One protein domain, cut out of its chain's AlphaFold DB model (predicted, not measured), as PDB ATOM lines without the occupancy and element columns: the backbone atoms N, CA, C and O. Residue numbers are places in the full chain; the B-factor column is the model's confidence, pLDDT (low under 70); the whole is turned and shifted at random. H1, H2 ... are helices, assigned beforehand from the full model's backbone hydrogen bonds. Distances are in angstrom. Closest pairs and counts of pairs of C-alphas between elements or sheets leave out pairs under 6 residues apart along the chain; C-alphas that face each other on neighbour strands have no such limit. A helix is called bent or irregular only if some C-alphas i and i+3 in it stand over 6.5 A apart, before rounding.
ATOM      1  N   LEU A  11     144.672 130.640 151.943       94.19
ATOM      2  CA  LEU A  11     144.373 130.720 153.368       94.19
ATOM      3  C   LEU A  11     143.573 129.497 153.851       94.19
ATOM      4  O   LEU A  11     143.914 128.913 154.879       94.19
ATOM      5  N   ILE A  12     142.581 129.041 153.077       94.38
ATOM      6  CA  ILE A  12     141.839 127.802 153.374       94.38
ATOM      7  C   ILE A  12     142.769 126.583 153.340       94.38
ATOM      8  O   ILE A  12     142.685 125.741 154.230       94.38
ATOM      9  N   ALA A  13     143.675 126.495 152.361       95.00
ATOM     10  CA  ALA A  13     144.616 125.382 152.248       95.00
ATOM     11  C   ALA A  13     145.571 125.298 153.451       95.00
ATOM     12  O   ALA A  13     145.788 124.213 153.991       95.00
ATOM     13  N   VAL A  14     146.096 126.438 153.916       94.62
ATOM     14  CA  VAL A  14     146.948 126.492 155.113       94.62
ATOM     15  C   VAL A  14     146.170 126.054 156.353       94.62
ATOM     16  O   VAL A  14     146.667 125.235 157.124       94.62
ATOM     17  N   PHE A  15     144.937 126.533 156.538       95.25
ATOM     18  CA  PHE A  15     144.126 126.116 157.682       95.25
ATOM     19  C   PHE A  15     143.741 124.639 157.627       95.25
ATOM     20  O   PHE A  15     143.846 123.958 158.645       95.25
ATOM     21  N   ALA A  16     143.360 124.128 156.457       95.31
ATOM     22  CA  ALA A  16     143.071 122.711 156.269       95.31
ATOM     23  C   ALA A  16     144.291 121.846 156.622       95.31
ATOM     24  O   ALA A  16     144.157 120.907 157.403       95.31
ATOM     25  N   GLY A  17     145.483 122.220 156.144       96.31
ATOM     26  CA  GLY A  17     146.723 121.503 156.441       96.31
ATOM     27  C   GLY A  17     147.102 121.536 157.923       96.31
ATOM     28  O   GLY A  17     147.481 120.512 158.485       96.31
ATOM     29  N   VAL A  18     146.955 122.684 158.594       95.06
ATOM     30  CA  VAL A  18     147.213 122.784 160.041       95.06
ATOM     31  C   VAL A  18     146.204 121.954 160.840       95.06
ATOM     32  O   VAL A  18     146.601 121.287 161.796       95.06
ATOM     33  N   ILE A  19     144.923 121.945 160.453       93.38
ATOM     34  CA  ILE A  19     143.890 121.129 161.112       93.38
ATOM     35  C   ILE A  19     144.167 119.637 160.912       93.38
ATOM     36  O   ILE A  19     144.114 118.876 161.877       93.38
ATOM     37  N   GLU A  20     144.514 119.220 159.697       92.06
ATOM     38  CA  GLU A  20     144.849 117.830 159.380       92.06
ATOM     39  C   GLU A  20     146.092 117.359 160.145       92.06
ATOM     40  O   GLU A  20     146.057 116.320 160.805       92.06
ATOM     41  N   ALA A  21     147.167 118.153 160.138       93.19
ATOM     42  CA  ALA A  21     148.383 117.846 160.886       93.19
ATOM     43  C   ALA A  21     148.122 117.781 162.398       93.19
ATOM     44  O   ALA A  21     148.631 116.889 163.076       93.19
ATOM     45  N   SER A  22     147.292 118.683 162.931       89.69
ATOM     46  CA  SER A  22     146.913 118.680 164.350       89.69
ATOM     47  C   SER A  22     146.075 117.450 164.715       89.69
ATOM     48  O   SER A  22     146.259 116.871 165.789       89.69
ATOM     49  N   ALA A  23     145.187 117.007 163.819       84.81
ATOM     50  CA  ALA A  23     144.428 115.771 163.989       84.81
ATOM     51  C   ALA A  23     145.359 114.549 163.972       84.81
ATOM     52  O   ALA A  23     145.342 113.763 164.913       84.81
ATOM     53  N   LEU A  24     146.243 114.423 162.976       83.69
ATOM     54  CA  LEU A  24     147.219 113.327 162.896       83.69
ATOM     55  C   LEU A  24     148.194 113.297 164.077       83.69
ATOM     56  O   LEU A  24     148.562 112.215 164.523       83.69
ATOM     57  N   ALA A  25     148.588 114.453 164.611       85.31
ATOM     58  CA  ALA A  25     149.449 114.531 165.788       85.31
ATOM     59  C   ALA A  25     148.727 114.123 167.087       85.31
ATOM     60  O   ALA A  25     149.359 113.587 167.996       85.31
ATOM     61  N   SER A  26     147.414 114.352 167.184       76.81
ATOM     62  CA  SER A  26     146.612 114.020 168.374       76.81
ATOM     63  C   SER A  26     146.011 112.609 168.339       76.81
ATOM     64  O   SER A  26     145.828 111.999 169.393       76.81
ATOM     65  N   LEU A  27     145.780 112.052 167.146       73.12
ATOM     66  CA  LEU A  27     145.288 110.687 166.930       73.12
ATOM     67  C   LEU A  27     146.098 109.581 167.646       73.12
ATOM     68  O   LEU A  27     145.464 108.737 168.279       73.12
ATOM     69  N   PRO A  28     147.451 109.542 167.633       68.69
ATOM     70  CA  PRO A  28     148.214 108.484 168.308       68.69
ATOM     71  C   PRO A  28     148.139 108.552 169.839       68.69
ATOM     72  O   PRO A  28     148.545 107.607 170.512       68.69
ATOM     73  N   PHE A  29     147.617 109.644 170.403       63.06
ATOM     74  CA  PHE A  29     147.449 109.810 171.845       63.06
ATOM     75  C   PHE A  29     146.095 109.281 172.358       63.06
ATOM     76  O   PHE A  29     145.820 109.371 173.556       63.06
ATOM     77  N   LEU A  30     145.258 108.709 171.480       64.94
ATOM     78  CA  LEU A  30     143.969 108.088 171.804       64.94
ATOM     79  C   LEU A  30     144.134 106.663 172.363       64.94
ATOM     80  O   LEU A  30     143.828 105.673 171.703       64.94
ATOM     81  N   SER A  31     144.602 106.552 173.602       67.75
ATOM     82  CA  SER A  31     144.397 105.365 174.443       67.75
ATOM     83  C   SER A  31     143.071 105.480 175.220       67.75
ATOM     84  O   SER A  31     142.474 106.558 175.268       67.75
ATOM     85  N   GLU A  32     142.589 104.398 175.849       68.94
ATOM     86  CA  GLU A  32     141.315 104.386 176.607       68.94
ATOM     87  C   GLU A  32     141.203 105.520 177.650       68.94
ATOM     88  O   GLU A  32     140.120 106.060 177.871       68.94
ATOM     89  N   SER A  33     142.321 105.954 178.246       68.94
ATOM     90  CA  SER A  33     142.348 107.065 179.208       68.94
ATOM     91  C   SER A  33     142.175 108.444 178.558       68.94
ATOM     92  O   SER A  33     141.524 109.324 179.126       68.94
ATOM     93  N   SER A  34     142.709 108.645 177.354       71.50
ATOM     94  CA  SER A  34     142.633 109.909 176.609       71.50
ATOM     95  C   SER A  34     141.325 110.071 175.838       71.50
ATOM     96  O   SER A  34     140.958 111.190 175.475       71.50
ATOM     97  N   GLN A  35     140.601 108.974 175.609       73.44
ATOM     98  CA  GLN A  35     139.321 108.963 174.901       73.44
ATOM     99  C   GLN A  35     138.302 109.899 175.567       73.44
ATOM    100  O   GLN A  35     137.623 110.667 174.891       73.44
ATOM    101  N   THR A  36     138.288 109.927 176.905       79.25
ATOM    102  CA  THR A  36     137.425 110.829 177.681       79.25
ATOM    103  C   THR A  36     137.799 112.299 177.474       79.25
ATOM    104  O   THR A  36     136.914 113.126 177.255       79.25
ATOM    105  N   ILE A  37     139.096 112.634 177.494       81.06
ATOM    106  CA  ILE A  37     139.591 113.999 177.236       81.06
ATOM    107  C   ILE A  37     139.241 114.435 175.811       81.06
ATOM    108  O   ILE A  37     138.800 115.564 175.608       81.06
ATOM    109  N   TYR A  38     139.393 113.544 174.830       79.31
ATOM    110  CA  TYR A  38     139.113 113.844 173.430       79.31
ATOM    111  C   TYR A  38     137.622 114.073 173.175       79.31
ATOM    112  O   TYR A  38     137.259 115.035 172.501       79.31
ATOM    113  N   THR A  39     136.741 113.255 173.756       82.62
ATOM    114  CA  THR A  39     135.291 113.474 173.673       82.62
ATOM    115  C   THR A  39     134.885 114.781 174.352       82.62
ATOM    116  O   THR A  39     134.106 115.547 173.784       82.62
ATOM    117  N   TRP A  40     135.451 115.089 175.523       85.50
ATOM    118  CA  TRP A  40     135.214 116.370 176.193       85.50
ATOM    119  C   TRP A  40     135.729 117.562 175.391       85.50
ATOM    120  O   TRP A  40     135.077 118.603 175.363       85.50
ATOM    121  N   PHE A  41     136.859 117.413 174.705       85.50
ATOM    122  CA  PHE A  41     137.375 118.423 173.794       85.50
ATOM    123  C   PHE A  41     136.454 118.593 172.581       85.50
ATOM    124  O   PHE A  41     136.022 119.706 172.321       85.50
ATOM    125  N   LEU A  42     136.070 117.517 171.886       85.31
ATOM    126  CA  LEU A  42     135.186 117.581 170.715       85.31
ATOM    127  C   LEU A  42     133.820 118.203 171.018       85.31
ATOM    128  O   LEU A  42     133.283 118.921 170.179       85.31
ATOM    129  N   VAL A  43     133.249 117.927 172.193       88.19
ATOM    130  CA  VAL A  43     131.933 118.453 172.588       88.19
ATOM    131  C   VAL A  43     132.055 119.844 173.223       88.19
ATOM    132  O   VAL A  43     131.238 120.724 172.953       88.19
ATOM    133  N   GLY A  44     133.082 120.074 174.042       91.94
ATOM    134  CA  GLY A  44     133.290 121.330 174.764       91.94
ATOM    135  C   GLY A  44     133.895 122.446 173.913       91.94
ATOM    136  O   GLY A  44     133.532 123.607 174.086       91.94
ATOM    137  N   PHE A  45     134.775 122.125 172.966       89.69
ATOM    138  CA  PHE A  45     135.464 123.107 172.126       89.69
ATOM    139  C   PHE A  45     134.510 123.933 171.242       89.69
ATOM    140  O   PHE A  45     134.605 125.161 171.281       89.69
ATOM    141  N   PRO A  46     133.538 123.340 170.514       88.88
ATOM    142  CA  PRO A  46     132.570 124.110 169.730       88.88
ATOM    143  C   PRO A  46     131.710 125.028 170.605       88.88
ATOM    144  O   PRO A  46     131.436 126.173 170.239       88.88
ATOM    145  N   PHE A  47     131.316 124.553 171.789       93.50
ATOM    146  CA  PHE A  47     130.561 125.351 172.751       93.50
ATOM    147  C   PHE A  47     131.395 126.518 173.294       93.50
ATOM    148  O   PHE A  47     130.933 127.657 173.315       93.50
ATOM    149  N   PHE A  48     132.651 126.262 173.661       93.38
ATOM    150  CA  PHE A  48     133.582 127.285 174.123       93.38
ATOM    151  C   PHE A  48     133.820 128.364 173.061       93.38
ATOM    152  O   PHE A  48     133.735 129.546 173.384       93.38
ATOM    153  N   LEU A  49     134.029 127.985 171.792       92.44
ATOM    154  CA  LEU A  49     134.128 128.940 170.682       92.44
ATOM    155  C   LEU A  49     132.848 129.756 170.507       92.44
ATOM    156  O   LEU A  49     132.927 130.947 170.237       92.44
ATOM    157  N   THR A  50     131.681 129.141 170.693       93.25
ATOM    158  CA  THR A  50     130.394 129.843 170.620       93.25
ATOM    159  C   THR A  50     130.286 130.896 171.724       93.25
ATOM    160  O   THR A  50     129.969 132.052 171.449       93.25
ATOM    161  N   VAL A  51     130.619 130.536 172.968       94.88
ATOM    162  CA  VAL A  51     130.641 131.479 174.096       94.88
ATOM    163  C   VAL A  51     131.665 132.588 173.860       94.88
ATOM    164  O   VAL A  51     131.325 133.757 174.017       94.88
ATOM    165  N   LEU A  52     132.890 132.258 173.437       90.88
ATOM    166  CA  LEU A  52     133.925 133.250 173.129       90.88
ATOM    167  C   LEU A  52     133.533 134.159 171.970       90.88
ATOM    168  O   LEU A  52     133.832 135.347 172.019       90.88
ATOM    169  N   PHE A  53     132.858 133.638 170.951       86.94
ATOM    170  CA  PHE A  53     132.356 134.425 169.834       86.94
ATOM    171  C   PHE A  53     131.371 135.488 170.322       86.94
ATOM    172  O   PHE A  53     131.568 136.677 170.070       86.94
ATOM    173  N   PHE A  54     130.370 135.088 171.111       87.81
ATOM    174  CA  PHE A  54     129.418 136.036 171.688       87.81
ATOM    175  C   PHE A  54     130.067 136.980 172.693       87.81
ATOM    176  O   PHE A  54     129.737 138.160 172.708       87.81
ATOM    177  N   LEU A  55     131.015 136.505 173.496       89.56
ATOM    178  CA  LEU A  55     131.747 137.336 174.445       89.56
ATOM    179  C   LEU A  55     132.602 138.390 173.721       89.56
ATOM    180  O   LEU A  55     132.619 139.552 174.116       89.56
ATOM    181  N   THR A  56     133.240 138.006 172.616       88.12
ATOM    182  CA  THR A  56     134.010 138.902 171.740       88.12
ATOM    183  C   THR A  56     133.107 139.962 171.112       88.12
ATOM    184  O   THR A  56     133.451 141.143 171.130       88.12
ATOM    185  N   LEU A  57     131.921 139.576 170.621       79.56
ATOM    186  CA  LEU A  57     130.925 140.533 170.123       79.56
ATOM    187  C   LEU A  57     130.370 141.429 171.236       79.56
ATOM    188  O   LEU A  57     130.143 142.614 171.013       79.56
ATOM    189  N   ASN A  58     130.176 140.890 172.438       81.94
ATOM    190  CA  ASN A  58     129.651 141.632 173.579       81.94
ATOM    191  C   ASN A  58     130.641 142.695 174.083       81.94
ATOM    192  O   ASN A  58     130.222 143.782 174.469       81.94
ATOM    193  N   PHE A  59     131.947 142.422 174.042       80.25
ATOM    194  CA  PHE A  59     132.971 143.391 174.445       80.25
ATOM    195  C   PHE A  59     133.333 144.414 173.367       80.25
ATOM    196  O   PHE A  59     133.970 145.419 173.680       80.25
ATOM    197  N   ASN A  60     132.929 144.196 172.114       70.38
ATOM    198  CA  ASN A  60     133.274 145.091 171.017       70.38
ATOM    199  C   ASN A  60     132.181 145.176 169.933       70.38
ATOM    200  O   ASN A  60     132.445 145.083 168.733       70.38
TER     201      ASN A  60
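AT A GLANCE: This is residues 11 to 60 of the 175 residues of an uncharacterized protein of Pseudomonas entomophila (strain L48) (UniProt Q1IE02). Two long helices, H1 and H2, make an open V, joined at its point by a tight link near residues 30 and 31; the longer arm, H2, has a kink near residue 45, and the space between the arms is empty. The outline is flat, with C-alphas spanning 41 by 29 by 10 A. The printed part has 50 residues, with two named helices in the order H1, H2 and no named strand, and its class is all helix. It is only just loose, close to extended, with a radius of gyration of the C-alphas of 14.3 A.

IN THESE COORDINATES: H1 is residues 11 to 29 and begins at C-alpha 11, at (144.373, 130.720, 153.368); it measures 28.1 A from first to last C-alpha. It is irregular, but only just: C-alphas 25 and 28 are 6.7 A apart. H2 is residues 32 to 59 and measures 39.9 A, from C-alpha 32 at (141.315, 104.386, 176.607) to C-alpha 59 at (132.971, 143.391, 174.445). It is neither bent nor irregular, but only just: C-alphas 33 and 36 are 6.4 A apart.

HOW THE PARTS SIT: H1 and H2 meet only through their link, Leu 30 and Ser 31. Residues 11 to 25, which belong to H1, stand free. Residues 39 to 60, of which 39 to 59 belong to H2, also stand free, as do residues 31 to 37, of which 32 to 37 belong to H2. H2 has a kink of 34 degrees near Phe 45. Of the O i to N i+4 pairs, 13 of 15 in H1 and 20 of 24 in H2 are within hydrogen-bond range.

THE WHOLE: The two C-alphas farthest apart, those of Glu 32 and Asn 60, are 41.9 A apart. The C-alphas of Leu 11 and Asn 60, the first and last printed, are 25.3 A apart. The printed part has no cut, and the link from H1 to H2 is tight. The mean pLDDT of the printed part is 84.8; residues 28 to 33 are under 70.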